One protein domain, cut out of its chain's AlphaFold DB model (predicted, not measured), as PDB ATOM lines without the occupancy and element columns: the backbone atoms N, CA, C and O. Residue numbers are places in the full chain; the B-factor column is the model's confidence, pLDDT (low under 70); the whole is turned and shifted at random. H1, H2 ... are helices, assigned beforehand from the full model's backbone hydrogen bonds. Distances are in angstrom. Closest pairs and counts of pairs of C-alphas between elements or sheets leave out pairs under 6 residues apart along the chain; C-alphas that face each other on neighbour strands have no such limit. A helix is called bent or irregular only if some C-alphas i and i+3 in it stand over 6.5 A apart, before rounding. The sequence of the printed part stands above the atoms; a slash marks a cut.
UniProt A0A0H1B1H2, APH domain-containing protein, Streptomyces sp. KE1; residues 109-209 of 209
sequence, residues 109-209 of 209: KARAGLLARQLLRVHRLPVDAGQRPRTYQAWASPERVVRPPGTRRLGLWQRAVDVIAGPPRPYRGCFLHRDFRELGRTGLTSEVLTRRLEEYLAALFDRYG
ATOM      1  N   LYS A 109     -67.774  28.423-107.862       84.94
ATOM      2  CA  LYS A 109     -67.491  28.279-106.421       84.94
ATOM      3  C   LYS A 109     -68.462  27.315-105.728       84.94
ATOM      4  O   LYS A 109     -68.028  26.428-104.995       84.94
ATOM      5  N   ALA A 110     -69.764  27.461-105.976       88.56
ATOM      6  CA  ALA A 110     -70.779  26.575-105.408       88.56
ATOM      7  C   ALA A 110     -70.619  25.140-105.939       88.56
ATOM      8  O   ALA A 110     -70.630  24.178-105.166       88.56
ATOM      9  N   ARG A 111     -70.370  25.002-107.249       88.81
ATOM     10  CA  ARG A 111     -70.091  23.717-107.899       88.81
ATOM     11  C   ARG A 111     -68.818  23.066-107.362       88.81
ATOM     12  O   ARG A 111     -68.844  21.876-107.079       88.81
ATOM     13  N   ALA A 112     -67.743  23.821-107.142       87.81
ATOM     14  CA  ALA A 112     -66.516  23.302-106.538       87.81
ATOM     15  C   ALA A 112     -66.774  22.705-105.144       87.81
ATOM     16  O   ALA A 112     -66.270  21.628-104.840       87.81
ATOM     17  N   GLY A 113     -67.618  23.346-104.326       91.00
ATOM     18  CA  GLY A 113     -68.037  22.795-103.034       91.00
ATOM     19  C   GLY A 113     -68.812  21.475-103.156       91.00
ATOM     20  O   GLY A 113     -68.578  20.550-102.378       91.00
ATOM     21  N   LEU A 114     -69.708  21.358-104.144       91.75
ATOM     22  CA  LEU A 114     -70.442  20.116-104.430       91.75
ATOM     23  C   LEU A 114     -69.512  19.000-104.927       91.75
ATOM     24  O   LEU A 114     -69.570  17.883-104.417       91.75
ATOM     25  N   LEU A 115     -68.616  19.317-105.863       90.38
ATOM     26  CA  LEU A 115     -67.618  18.395-106.405       90.38
ATOM     27  C   LEU A 115     -66.656  17.896-105.320       90.38
ATOM     28  O   LEU A 115     -66.388  16.702-105.243       90.38
ATOM     29  N   ALA A 116     -66.197  18.775-104.424       92.00
ATOM     30  CA  ALA A 116     -65.351  18.388-103.296       92.00
ATOM     31  C   ALA A 116     -66.071  17.425-102.337       92.00
ATOM     32  O   ALA A 116     -65.479  16.439-101.893       92.00
ATOM     33  N   ARG A 117     -67.361  17.662-102.050       93.50
ATOM     34  CA  ARG A 117     -68.180  16.731-101.255       93.50
ATOM     35  C   ARG A 117     -68.344  15.382-101.950       93.50
ATOM     36  O   ARG A 117     -68.227  14.354-101.288       93.50
ATOM     37  N   GLN A 118     -68.569  15.374-103.262       92.88
ATOM     38  CA  GLN A 118     -68.677  14.136-104.033       92.88
ATOM     39  C   GLN A 118     -67.360  13.354-104.031       92.88
ATOM     40  O   GLN A 118     -67.359  12.149-103.793       92.88
ATOM     41  N   LEU A 119     -66.229  14.037-104.212       93.12
ATOM     42  CA  LEU A 119     -64.909  13.414-104.164       93.12
ATOM     43  C   LEU A 119     -64.602  12.835-102.775       93.12
ATOM     44  O   LEU A 119     -64.038  11.750-102.668       93.12
ATOM     45  N   LEU A 120     -65.039  13.505-101.703       93.69
ATOM     46  CA  LEU A 120     -64.933  12.967-100.347       93.69
ATOM     47  C   LEU A 120     -65.755  11.681-100.163       93.69
ATOM     48  O   LEU A 120     -65.279  10.768 -99.492       93.69
ATOM     49  N   ARG A 121     -66.953  11.583-100.759       92.81
ATOM     50  CA  ARG A 121     -67.742  10.335-100.757       92.81
ATOM     51  C   ARG A 121     -67.004   9.213-101.480       92.81
ATOM     52  O   ARG A 121     -66.838   8.143-100.910       92.81
ATOM     53  N   VAL A 122     -66.451   9.495-102.662       92.94
ATOM     54  CA  VAL A 122     -65.616   8.544-103.420       92.94
ATOM     55  C   VAL A 122     -64.431   8.056-102.578       92.94
ATOM     56  O   VAL A 122     -64.205   6.854-102.481       92.94
ATOM     57  N   HIS A 123     -63.713   8.960-101.905       92.75
ATOM     58  CA  HIS A 123     -62.575   8.602-101.048       92.75
ATOM     59  C   HIS A 123     -62.963   7.773 -99.815       92.75
ATOM     60  O   HIS A 123     -62.104   7.110 -99.233       92.75
ATOM     61  N   ARG A 124     -64.226   7.829 -99.387       92.12
ATOM     62  CA  ARG A 124     -64.738   7.110 -98.213       92.12
ATOM     63  C   ARG A 124     -65.371   5.766 -98.548       92.12
ATOM     64  O   ARG A 124     -65.769   5.074 -97.617       92.12
ATOM     65  N   LEU A 125     -65.453   5.396 -99.827       90.69
ATOM     66  CA  LEU A 125     -65.995   4.103-100.217       90.69
ATOM     67  C   LEU A 125     -65.213   2.967 -99.537       90.69
ATOM     68  O   LEU A 125     -63.988   2.896 -99.703       90.69
ATOM     69  N   PRO A 126     -65.891   2.087 -98.781       87.50
ATOM     70  CA  PRO A 126     -65.265   0.879 -98.277       87.50
ATOM     71  C   PRO A 126     -64.980  -0.039 -99.467       87.50
ATOM     72  O   PRO A 126     -65.856  -0.294-100.292       87.50
ATOM     73  N   VAL A 127     -63.735  -0.496 -99.582       85.69
ATOM     74  CA  VAL A 127     -63.324  -1.429-100.632       85.69
ATOM     75  C   VAL A 127     -62.577  -2.572 -99.979       85.69
ATOM     76  O   VAL A 127     -61.469  -2.385 -99.465       85.69
ATOM     77  N   ASP A 128     -63.188  -3.751-100.013       84.19
ATOM     78  CA  ASP A 128     -62.605  -4.961 -99.450       84.19
ATOM     79  C   ASP A 128     -61.331  -5.357-100.197       84.19
ATOM     80  O   ASP A 128     -61.162  -5.082-101.390       84.19
ATOM     81  N   ALA A 129     -60.425  -6.054 -99.506       80.56
ATOM     82  CA  ALA A 129     -59.138  -6.456-100.072       80.56
ATOM     83  C   ALA A 129     -59.288  -7.244-101.389       80.56
ATOM     84  O   ALA A 129     -58.520  -7.014-102.322       80.56
ATOM     85  N   GLY A 130     -60.307  -8.108-101.491       80.25
ATOM     86  CA  GLY A 130     -60.598  -8.898-102.695       80.25
ATOM     87  C   GLY A 130     -61.185  -8.101-103.865       80.25
ATOM     88  O   GLY A 130     -61.147  -8.565-105.001       80.25
ATOM     89  N   GLN A 131     -61.701  -6.896-103.615       77.50
ATOM     90  CA  GLN A 131     -62.283  -6.007-104.629       77.50
ATOM     91  C   GLN A 131     -61.373  -4.817-104.950       77.50
ATOM     92  O   GLN A 131     -61.709  -3.970-105.783       77.50
ATOM     93  N   ARG A 132     -60.220  -4.732-104.277       79.44
ATOM     94  CA  ARG A 132     -59.333  -3.582-104.360       79.44
ATOM     95  C   ARG A 132     -58.784  -3.443-105.782       79.44
ATOM     96  O   ARG A 132     -58.150  -4.370-106.292       79.44
ATOM     97  N   PRO A 133     -58.958  -2.272-106.425       72.25
ATOM     98  CA  PRO A 133     -58.228  -1.958-107.642       72.25
ATOM     99  C   PRO A 133     -56.716  -2.035-107.400       72.25
ATOM    100  O   PRO A 133     -56.248  -2.044-106.260       72.25
ATOM    101  N   ARG A 134     -55.935  -2.044-108.483       74.75
ATOM    102  CA  ARG A 134     -54.465  -2.071-108.407       74.75
ATOM    103  C   ARG A 134     -53.923  -1.033-107.422       74.75
ATOM    104  O   ARG A 134     -54.474   0.061-107.281       74.75
ATOM    105  N   THR A 135     -52.799  -1.371-106.794       75.00
ATOM    106  CA  THR A 135     -52.021  -0.418-106.003       75.00
ATOM    107  C   THR A 135     -51.670   0.811-106.835       75.00
ATOM    108  O   THR A 135     -51.592   0.753-108.065       75.00
ATOM    109  N   TYR A 136     -51.483   1.938-106.148       74.38
ATOM    110  CA  TYR A 136     -51.145   3.213-106.769       74.38
ATOM    111  C   TYR A 136     -50.009   3.068-107.795       74.38
ATOM    112  O   TYR A 136     -48.970   2.477-107.510       74.38
ATOM    113  N   GLN A 137     -50.211   3.664-108.970       77.31
ATOM    114  CA  GLN A 137     -49.196   3.833-110.005       77.31
ATOM    115  C   GLN A 137     -49.174   5.308-110.414       77.31
ATOM    116  O   GLN A 137     -50.234   5.916-110.603       77.31
ATOM    117  N   ALA A 138     -47.990   5.905-110.537       77.94
ATOM    118  CA  ALA A 138     -47.863   7.273-111.030       77.94
ATOM    119  C   ALA A 138     -48.309   7.366-112.503       77.94
ATOM    120  O   ALA A 138     -48.082   6.448-113.289       77.94
ATOM    121  N   TRP A 139     -48.970   8.468-112.874       74.19
ATOM    122  CA  TRP A 139     -49.356   8.738-114.270       74.19
ATOM    123  C   TRP A 139     -48.171   9.185-115.135       74.19
ATOM    124  O   TRP A 139     -48.174   8.958-116.344       74.19
ATOM    125  N   ALA A 140     -47.175   9.816-114.517       81.25
ATOM    126  CA  ALA A 140     -45.966  10.297-115.164       81.25
ATOM    127  C   ALA A 140     -44.746   9.644-114.513       81.25
ATOM    128  O   ALA A 140     -44.741   9.412-113.305       81.25
ATOM    129  N   SER A 141     -43.731   9.363-115.325       86.88
ATOM    130  CA  SER A 141     -42.381   9.073-114.851       86.88
ATOM    131  C   SER A 141     -41.531  10.345-114.977       86.88
ATOM    132  O   SER A 141     -41.894  11.219-115.778       86.88
ATOM    133  N   PRO A 142     -40.435  10.484-114.213       88.44
ATOM    134  CA  PRO A 142     -39.586  11.679-114.235       88.44
ATOM    135  C   PRO A 142     -39.150  12.074-115.651       88.44
ATOM    136  O   PRO A 142     -39.199  13.243-116.025       88.44
ATOM    137  N   GLU A 143     -38.826  11.081-116.478       89.12
ATOM    138  CA  GLU A 143     -38.320  11.245-117.846       89.12
ATOM    139  C   GLU A 143     -39.401  11.738-118.817       89.12
ATOM    140  O   GLU A 143     -39.098  12.247-119.894       89.12
ATOM    141  N   ARG A 144     -40.679  11.582-118.453       88.88
ATOM    142  CA  ARG A 144     -41.830  12.019-119.257       88.88
ATOM    143  C   ARG A 144     -42.316  13.418-118.890       88.88
ATOM    144  O   ARG A 144     -43.245  13.915-119.528       88.88
ATOM    145  N   VAL A 145     -41.735  14.053-117.872       88.06
ATOM    146  CA  VAL A 145     -42.104  15.416-117.482       88.06
ATOM    147  C   VAL A 145     -41.504  16.403-118.478       88.06
ATOM    148  O   VAL A 145     -40.303  16.665-118.491       88.06
ATOM    149  N   VAL A 146     -42.365  16.992-119.305       87.25
ATOM    150  CA  VAL A 146     -41.976  18.067-120.221       87.25
ATOM    151  C   VAL A 146     -42.102  19.402-119.498       87.25
ATOM    152  O   VAL A 146     -43.192  19.794-119.077       87.25
ATOM    153  N   ARG A 147     -40.980  20.112-119.364       88.56
ATOM    154  CA  ARG A 147     -40.962  21.483-118.847       88.56
ATOM    155  C   ARG A 147     -41.620  22.424-119.863       88.56
ATOM    156  O   ARG A 147     -41.282  22.339-121.045       88.56
ATOM    157  N   PRO A 148     -42.523  23.326-119.439       87.56
ATOM    158  CA  PRO A 148     -43.117  24.295-120.345       87.56
ATOM    159  C   PRO A 148     -42.053  25.155-121.042       87.56
ATOM    160  O   PRO A 148     -41.146  25.658-120.366       87.56
ATOM    161  N   PRO A 149     -42.152  25.354-122.367       84.25
ATOM    162  CA  PRO A 149     -41.238  26.228-123.093       84.25
ATOM    163  C   PRO A 149     -41.216  27.635-122.485       84.25
ATOM    164  O   PRO A 149     -42.264  28.222-122.230       84.25
ATOM    165  N   GLY A 150     -40.018  28.172-122.238       85.31
ATOM    166  CA  GLY A 150     -39.846  29.531-121.715       85.31
ATOM    167  C   GLY A 150     -40.141  29.713-120.221       85.31
ATOM    168  O   GLY A 150     -40.136  30.852-119.751       85.31
ATOM    169  N   THR A 151     -40.366  28.638-119.451       88.62
ATOM    170  CA  THR A 151     -40.491  28.764-117.989       88.62
ATOM    171  C   THR A 151     -39.230  29.367-117.369       88.62
ATOM    172  O   THR A 151     -38.110  28.910-117.600       88.62
ATOM    173  N   ARG A 152     -39.423  30.383-116.521       91.12
ATOM    174  CA  ARG A 152     -38.355  30.987-115.709       91.12
ATOM    175  C   ARG A 152     -38.157  30.276-114.366       91.12
ATOM    176  O   ARG A 152     -37.220  30.593-113.643       91.12
ATOM    177  N   ARG A 153     -39.012  29.308-114.007       93.25
ATOM    178  CA  ARG A 153     -38.999  28.621-112.700       93.25
ATOM    179  C   ARG A 153     -38.354  27.237-112.785       93.25
ATOM    180  O   ARG A 153     -38.898  26.258-112.277       93.25
ATOM    181  N   LEU A 154     -37.175  27.146-113.401       93.44
ATOM    182  CA  LEU A 154     -36.479  25.871-113.636       93.44
ATOM    183  C   LEU A 154     -36.273  25.052-112.354       93.44
ATOM    184  O   LEU A 154     -36.534  23.851-112.355       93.44
ATOM    185  N   GLY A 155     -35.889  25.700-111.248       93.88
ATOM    186  CA  GLY A 155     -35.714  25.030-109.955       93.88
ATOM    187  C   GLY A 155     -37.018  24.484-109.360       93.88
ATOM    188  O   GLY A 155     -37.008  23.457-108.690       93.88
ATOM    189  N   LEU A 156     -38.165  25.115-109.636       94.62
ATOM    190  CA  LEU A 156     -39.467  24.590-109.216       94.62
ATOM    191  C   LEU A 156     -39.800  23.294-109.960       94.62
ATOM    192  O   LEU A 156     -40.221  22.318-109.344       94.62
ATOM    193  N   TRP A 157     -39.583  23.294-111.274       93.81
ATOM    194  CA  TRP A 157     -39.804  22.124-112.114       93.81
ATOM    195  C   TRP A 157     -38.851  20.983-111.777       93.81
ATOM    196  O   TRP A 157     -39.301  19.845-111.702       93.81
ATOM    197  N   GLN A 158     -37.573  21.277-111.511       93.81
ATOM    198  CA  GLN A 158     -36.616  20.260-111.078       93.81
ATOM    199  C   GLN A 158     -37.071  19.600-109.772       93.81
ATOM    200  O   GLN A 158     -37.208  18.384-109.735       93.81
ATOM    201  N   ARG A 159     -37.459  20.389-108.759       93.31
ATOM    202  CA  ARG A 159     -38.003  19.842-107.503       93.31
ATOM    203  C   ARG A 159     -39.233  18.955-107.723       93.31
ATOM    204  O   ARG A 159     -39.370  17.924-107.075       93.31
ATOM    205  N   ALA A 160     -40.130  19.327-108.638       91.50
ATOM    206  CA  ALA A 160     -41.288  18.495-108.977       91.50
ATOM    207  C   ALA A 160     -40.887  17.163-109.630       91.50
ATOM    208  O   ALA A 160     -41.464  16.129-109.298       91.50
ATOM    209  N   VAL A 161     -39.890  17.176-110.518       92.44
ATOM    210  CA  VAL A 161     -39.325  15.964-111.130       92.44
ATOM    211  C   VAL A 161     -38.669  15.079-110.071       92.44
ATOM    212  O   VAL A 161     -38.946  13.881-110.041       92.44
ATOM    213  N   ASP A 162     -37.887  15.660-109.161       91.88
ATOM    214  CA  ASP A 162     -37.210  14.927-108.086       91.88
ATOM    215  C   ASP A 162     -38.223  14.235-107.155       91.88
ATOM    216  O   ASP A 162     -38.036  13.083-106.766       91.88
ATOM    217  N   VAL A 163     -39.356  14.888-106.862       89.62
ATOM    218  CA  VAL A 163     -40.454  14.281-106.086       89.62
ATOM    219  C   VAL A 163     -41.103  13.106-106.818       89.62
ATOM    220  O   VAL A 163     -41.469  12.125-106.175       89.62
ATOM    221  N   ILE A 164     -41.252  13.180-108.142       88.81
ATOM    222  CA  ILE A 164     -41.783  12.067-108.949       88.81
ATOM    223  C   ILE A 164     -40.768  10.915-109.025       88.81
ATOM    224  O   ILE A 164     -41.177   9.758-109.096       88.81
ATOM    225  N   ALA A 165     -39.468  11.225-109.018       89.31
ATOM    226  CA  ALA A 165     -38.387  10.241-109.070       89.31
ATOM    227  C   ALA A 165     -38.191   9.502-107.742       89.31
ATOM    228  O   ALA A 165     -37.756   8.351-107.730       89.31
ATOM    229  N   GLY A 166     -38.512  10.158-106.627       87.44
ATOM    230  CA  GLY A 166     -38.445   9.565-105.300       87.44
ATOM    231  C   GLY A 166     -39.503   8.479-105.055       87.44
ATOM    232  O   GLY A 166     -40.517   8.397-105.755       87.44
ATOM    233  N   PRO A 167     -39.310   7.640-104.021       84.25
ATOM    234  CA  PRO A 167     -40.338   6.701-103.598       84.25
ATOM    235  C   PRO A 167     -41.604   7.454-103.150       84.25
ATOM    236  O   PRO A 167     -41.513   8.550-102.585       84.25
ATOM    237  N   PRO A 168     -42.803   6.872-103.344       79.31
ATOM    238  CA  PRO A 168     -44.025   7.481-102.843       79.31
ATOM    239  C   PRO A 168     -43.938   7.630-101.320       79.31
ATOM    240  O   PRO A 168     -43.628   6.672-100.610       79.31
ATOM    241  N   ARG A 169     -44.237   8.831-100.811       80.56
ATOM    242  CA  ARG A 169     -44.334   9.072 -99.364       80.56
ATOM    243  C   ARG A 169     -45.390   8.144 -98.740       80.56
ATOM    244  O   ARG A 169     -46.354   7.797 -99.430       80.56
ATOM    245  N   PRO A 170     -45.261   7.772 -97.450       84.19
ATOM    246  CA  PRO A 170     -46.279   6.988 -96.760       84.19
ATOM    247  C   PRO A 170     -47.661   7.623 -96.921       84.19
ATOM    248  O   PRO A 170     -47.838   8.821 -96.703       84.19
ATOM    249  N   TYR A 171     -48.641   6.820 -97.321       82.38
ATOM    250  CA  TYR A 171     -49.998   7.285 -97.565       82.38
ATOM    251  C   TYR A 171     -51.005   6.288 -97.006       82.38
ATOM    252  O   TYR A 171     -50.800   5.074 -97.043       82.38
ATOM    253  N   ARG A 172     -52.146   6.800 -96.539       84.19
ATOM    254  CA  ARG A 172     -53.322   5.968 -96.292       84.19
ATOM    255  C   ARG A 172     -54.102   5.860 -97.595       84.19
ATOM    256  O   ARG A 172     -54.678   6.842 -98.055       84.19
ATOM    257  N   GLY A 173     -54.081   4.680 -98.212       83.44
ATOM    258  CA  GLY A 173     -54.797   4.442 -99.464       83.44
ATOM    259  C   GLY A 173     -56.304   4.639 -99.306       83.44
ATOM    260  O   GLY A 173     -56.891   4.187 -98.327       83.44
ATOM    261  N   CYS A 174     -56.919   5.279-100.296       88.50
ATOM    262  CA  CYS A 174     -58.365   5.373-100.453       88.50
ATOM    263  C   CYS A 174     -58.754   5.051-101.900       88.50
ATOM    264  O   CYS A 174     -57.893   4.944-102.780       88.50
ATOM    265  N   PHE A 175     -60.049   4.871-102.147       89.62
ATOM    266  CA  PHE A 175     -60.560   4.703-103.500       89.62
ATOM    267  C   PHE A 175     -60.491   6.036-104.262       89.62
ATOM    268  O   PHE A 175     -60.904   7.074-103.751       89.62
ATOM    269  N   LEU A 176     -59.937   6.021-105.478       89.25
ATOM    270  CA  LEU A 176     -59.657   7.225-106.267       89.25
ATOM    271  C   LEU A 176     -60.382   7.177-107.612       89.25
ATOM    272  O   LEU A 176     -60.264   6.193-108.336       89.25
ATOM    273  N   HIS A 177     -61.001   8.293-108.010       88.75
ATOM    274  CA  HIS A 177     -61.526   8.463-109.372       88.75
ATOM    275  C   HIS A 177     -60.409   8.628-110.421       88.75
ATOM    276  O   HIS A 177     -60.577   8.263-111.578       88.75
ATOM    277  N   ARG A 178     -59.246   9.168-110.018       86.06
ATOM    278  CA  ARG A 178     -58.029   9.397-110.835       86.06
ATOM    279  C   ARG A 178     -58.133  10.425-111.962       86.06
ATOM    280  O   ARG A 178     -57.085  10.906-112.382       86.06
ATOM    281  N   ASP A 179     -59.337  10.768-112.407       82.81
ATOM    282  CA  ASP A 179     -59.561  11.743-113.481       82.81
ATOM    283  C   ASP A 179     -60.809  12.618-113.241       82.81
ATOM    284  O   ASP A 179     -61.649  12.783-114.116       82.81
ATOM    285  N   PHE A 180     -60.999  13.093-112.003       81.75
ATOM    286  CA  PHE A 180     -62.177  13.882-111.602       81.75
ATOM    287  C   PHE A 180     -62.030  15.326-112.107       81.75
ATOM    288  O   PHE A 180     -61.254  16.110-111.546       81.75
ATOM    289  N   ARG A 181     -62.668  15.631-113.242       69.12
ATOM    290  CA  ARG A 181     -62.476  16.868-114.015       69.12
ATOM    291  C   ARG A 181     -63.807  17.422-114.527       69.12
ATOM    292  O   ARG A 181     -64.184  17.200-115.672       69.12
ATOM    293  N   GLU A 182     -64.485  18.214-113.701       63.59
ATOM    294  CA  GLU A 182     -65.806  18.789-114.027       63.59
ATOM    295  C   GLU A 182     -65.849  20.317-113.860       63.59
ATOM    296  O   GLU A 182     -66.857  20.972-114.131       63.59
ATOM    297  N   LEU A 183     -64.738  20.924-113.440       54.97
ATOM    298  CA  LEU A 183     -64.555  22.366-113.540       54.97
ATOM    299  C   LEU A 183     -64.080  22.664-114.958       54.97
ATOM    300  O   LEU A 183     -62.878  22.720-115.225       54.97
ATOM    301  N   GLY A 184     -65.040  22.785-115.877       49.59
ATOM    302  CA  GLY A 184     -64.772  23.301-117.209       49.59
ATOM    303  C   GLY A 184     -64.068  24.644-117.084       49.59
ATOM    304  O   GLY A 184     -64.545  25.553-116.415       49.59
ATOM    305  N   ARG A 185     -62.863  24.716-117.638       56.78
ATOM    306  CA  ARG A 185     -62.097  25.952-117.718       56.78
ATOM    307  C   ARG A 185     -62.010  26.289-119.188       56.78
ATOM    308  O   ARG A 185     -61.280  25.636-119.934       56.78
ATOM    309  N   THR A 186     -62.800  27.260-119.610       55.03
ATOM    310  CA  THR A 186     -62.689  27.850-120.941       55.03
ATOM    311  C   THR A 186     -61.506  28.832-120.944       55.03
ATOM    312  O   THR A 186     -61.133  29.375-119.906       55.03
ATOM    313  N   GLY A 187     -60.830  29.002-122.085       59.22
ATOM    314  CA  GLY A 187     -59.720  29.965-122.212       59.22
ATOM    315  C   GLY A 187     -58.362  29.521-121.641       59.22
ATOM    316  O   GLY A 187     -57.529  30.357-121.298       59.22
ATOM    317  N   LEU A 188     -58.112  28.214-121.523       66.06
ATOM    318  CA  LEU A 188     -56.807  27.691-121.109       66.06
ATOM    319  C   LEU A 188     -55.784  27.786-122.252       66.06
ATOM    320  O   LEU A 188     -55.705  26.894-123.093       66.06
ATOM    321  N   THR A 189     -54.974  28.846-122.268       79.75
ATOM    322  CA  THR A 189     -53.741  28.878-123.070       79.75
ATOM    323  C   THR A 189     -52.628  28.096-122.365       79.75
ATOM    324  O   THR A 189     -52.657  27.920-121.141       79.75
ATOM    325  N   SER A 190     -51.615  27.648-123.114       77.31
ATOM    326  CA  SER A 190     -50.424  26.996-122.542       77.31
ATOM    327  C   SER A 190     -49.744  27.864-121.480       77.31
ATOM    328  O   SER A 190     -49.265  27.347-120.473       77.31
ATOM    329  N   GLU A 191     -49.755  29.184-121.663       82.62
ATOM    330  CA  GLU A 191     -49.218  30.154-120.707       82.62
ATOM    331  C   GLU A 191     -50.029  30.183-119.404       82.62
ATOM    332  O   GLU A 191     -49.471  30.029-118.317       82.62
ATOM    333  N   VAL A 192     -51.359  30.295-119.497       83.06
ATOM    334  CA  VAL A 192     -52.244  30.296-118.322       83.06
ATOM    335  C   VAL A 192     -52.142  28.977-117.556       83.06
ATOM    336  O   VAL A 192     -52.131  28.982-116.322       83.06
ATOM    337  N   LEU A 193     -52.052  27.852-118.270       82.19
ATOM    338  CA  LEU A 193     -51.849  26.533-117.669       82.19
ATOM    339  C   LEU A 193     -50.504  26.436-116.951       82.19
ATOM    340  O   LEU A 193     -50.469  25.983-115.809       82.19
ATOM    341  N   THR A 194     -49.432  26.899-117.594       86.12
ATOM    342  CA  THR A 194     -48.080  26.909-117.024       86.12
ATOM    343  C   THR A 194     -48.048  27.717-115.738       86.12
ATOM    344  O   THR A 194     -47.680  27.181-114.696       86.12
ATOM    345  N   ARG A 195     -48.526  28.967-115.774       88.31
ATOM    346  CA  ARG A 195     -48.546  29.843-114.597       88.31
ATOM    347  C   ARG A 195     -49.311  29.210-113.434       88.31
ATOM    348  O   ARG A 195     -48.787  29.126-112.331       88.31
ATOM    349  N   ARG A 196     -50.528  28.712-113.682       86.94
ATOM    350  CA  ARG A 196     -51.361  28.103-112.629       86.94
ATOM    351  C   ARG A 196     -50.739  26.837-112.049       86.94
ATOM    352  O   ARG A 196     -50.872  26.586-110.855       86.94
ATOM    353  N   LEU A 197     -50.099  26.021-112.883       88.44
ATOM    354  CA  LEU A 197     -49.411  24.821-112.420       88.44
ATOM    355  C   LEU A 197     -48.189  25.185-111.571       88.44
ATOM    356  O   LEU A 197     -47.983  24.585-110.524       88.44
ATOM    357  N   GLU A 198     -47.423  26.198-111.965       92.88
ATOM    358  CA  GLU A 198     -46.290  26.690-111.181       92.88
ATOM    359  C   GLU A 198     -46.715  27.330-109.851       92.88
ATOM    360  O   GLU A 198     -46.066  27.115-108.829       92.88
ATOM    361  N   GLU A 199     -47.804  28.098-109.830       92.75
ATOM    362  CA  GLU A 199     -48.401  28.625-108.595       92.75
ATOM    363  C   GLU A 199     -48.838  27.484-107.669       92.75
ATOM    364  O   GLU A 199     -48.525  27.493-106.480       92.75
ATOM    365  N   TYR A 200     -49.497  26.464-108.224       89.19
ATOM    366  CA  TYR A 200     -49.915  25.287-107.470       89.19
ATOM    367  C   TYR A 200     -48.726  24.499-106.907       89.19
ATOM    368  O   TYR A 200     -48.733  24.156-105.729       89.19
ATOM    369  N   LEU A 201     -47.697  24.232-107.719       91.50
ATOM    370  CA  LEU A 201     -46.487  23.533-107.278       91.50
ATOM    371  C   LEU A 201     -45.764  24.309-106.176       91.50
ATOM    372  O   LEU A 201     -45.337  23.708-105.195       91.50
ATOM    373  N   ALA A 202     -45.656  25.633-106.311       92.50
ATOM    374  CA  ALA A 202     -45.065  26.477-105.280       92.50
ATOM    375  C   ALA A 202     -45.856  26.400-103.972       92.50
ATOM    376  O   ALA A 202     -45.283  26.036-102.956       92.50
ATOM    377  N   ALA A 203     -47.175  26.604-104.014       92.75
ATOM    378  CA  ALA A 203     -48.020  26.497-102.827       92.75
ATOM    379  C   ALA A 203     -47.973  25.097-102.183       92.75
ATOM    380  O   ALA A 203     -48.082  24.961-100.964       92.75
ATOM    381  N   LEU A 204     -47.820  24.042-102.990       90.00
ATOM    382  CA  LEU A 204     -47.689  22.672-102.501       90.00
ATOM    383  C   LEU A 204     -46.357  22.470-101.773       90.00
ATOM    384  O   LEU A 204     -46.353  21.877-100.696       90.00
ATOM    385  N   PHE A 205     -45.250  22.987-102.309       92.88
ATOM    386  CA  PHE A 205     -43.952  22.933-101.635       92.88
ATOM    387  C   PHE A 205     -43.873  23.852-100.419       92.88
ATOM    388  O   PHE A 205     -43.293  23.453 -99.423       92.88
ATOM    389  N   ASP A 206     -44.512  25.018-100.434       92.75
ATOM    390  CA  ASP A 206     -44.553  25.891 -99.255       92.75
ATOM    391  C   ASP A 206     -45.313  25.229 -98.094       92.75
ATOM    392  O   ASP A 206     -45.021  25.465 -96.925       92.75
ATOM    393  N   ARG A 207     -46.302  24.384 -98.410       90.50
ATOM    394  CA  ARG A 207     -47.139  23.714 -97.410       90.50
ATOM    395  C   ARG A 207     -46.604  22.358 -96.946       90.50
ATOM    396  O   ARG A 207     -46.896  21.961 -95.821       90.50
ATOM    397  N   TYR A 208     -45.922  21.616 -97.818       82.00
ATOM    398  CA  TYR A 208     -45.569  20.207 -97.586       82.00
ATOM    399  C   TYR A 208     -44.124  19.838 -97.961       82.00
ATOM    400  O   TYR A 208     -43.767  18.658 -97.865       82.00
ATOM    401  N   GLY A 209     -43.352  20.789 -98.490       76.00
ATOM    402  CA  GLY A 209     -41.987  20.598 -98.985       76.00
ATOM    403  C   GLY A 209     -40.933  20.619 -97.895       76.00
ATOM    404  O   GLY A 209     -41.183  21.216 -96.828       76.00
TER     405      GLY A 209
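Overview. This is residues 109 to 209 of the 209 residues of the protein "APH domain-containing protein" of Streptomyces sp. KE1 (UniProt A0A0H1B1H2). The model is a loose, open frame round a largely empty middle, with helix H1 alone on one side and helices H2 and H3 crossing steeply on the other. Two long links without named elements, residues 124 to 153 and 166 to 189, span the gap between the two sides, and residues 184 to 189 stick out free. The printed part has 101 residues, with three named helices in the order H1, H2, H3 and no named strand. The class is all helix, though under half of the residues, 46 of 101, are in named elements. The whole is loose, with a radius of gyration of the C-alphas of 16.3 A, and spans 47 by 36 by 24 A.

Arrangement. H1, residues 109 to 123, comes first and touches no helix. It is apart from H2, residues 154 to 165, which follows it after a long link of 30 residues. It is also apart from H3, residues 190 to 208. H2 and H3 touch, with 5 pairs of C-alphas within 8 A. The closest C-alphas of the two are those of Leu 156 and Ala 202, 7.1 A apart. H2 touches H3 with residues 156 to 160 alone, and H3 touches H2 with residues 198 to 202 alone. Their lines stand at a steep tilt of 66 degrees, they run the same way, and their centres are 12.0 A apart. In H1, H2 and H3 every O i to N i+4 pair of the backbone is within hydrogen-bond range.

Along the chain. H1 runs from Lys 109, whose C-alpha is at (-67.491, 28.279, -106.421), to His 123, 21.0 A from first to last C-alpha. H2 runs from Leu 154, with its C-alpha at (-36.479, 25.871, -113.636), to Ala 165, and measures 16.4 A. H3 is the longest helix, 19 residues and 26.3 A from Ser 190 to Tyr 208, whose C-alpha is at (-45.569, 20.207, -97.586). No helix is bent or irregular.

Size, cuts and confidence. The two C-alphas farthest apart, those of Gly 130 and Gly 150, are 47.6 A from each other, and both lie in the long link from H1 to H2. The C-alphas of that link lie 10 to 27 A from the mean of all C-alphas. The link from H2 to H3, residues 166 to 189, is also long, with 24 residues whose C-alphas lie 9 to 21 A from that mean. The printed part has no cut and ends at Gly 209, the chain's last residue. The mean pLDDT of the printed part is 84.8, and confidence is low, under 70, at residues 181 to 188.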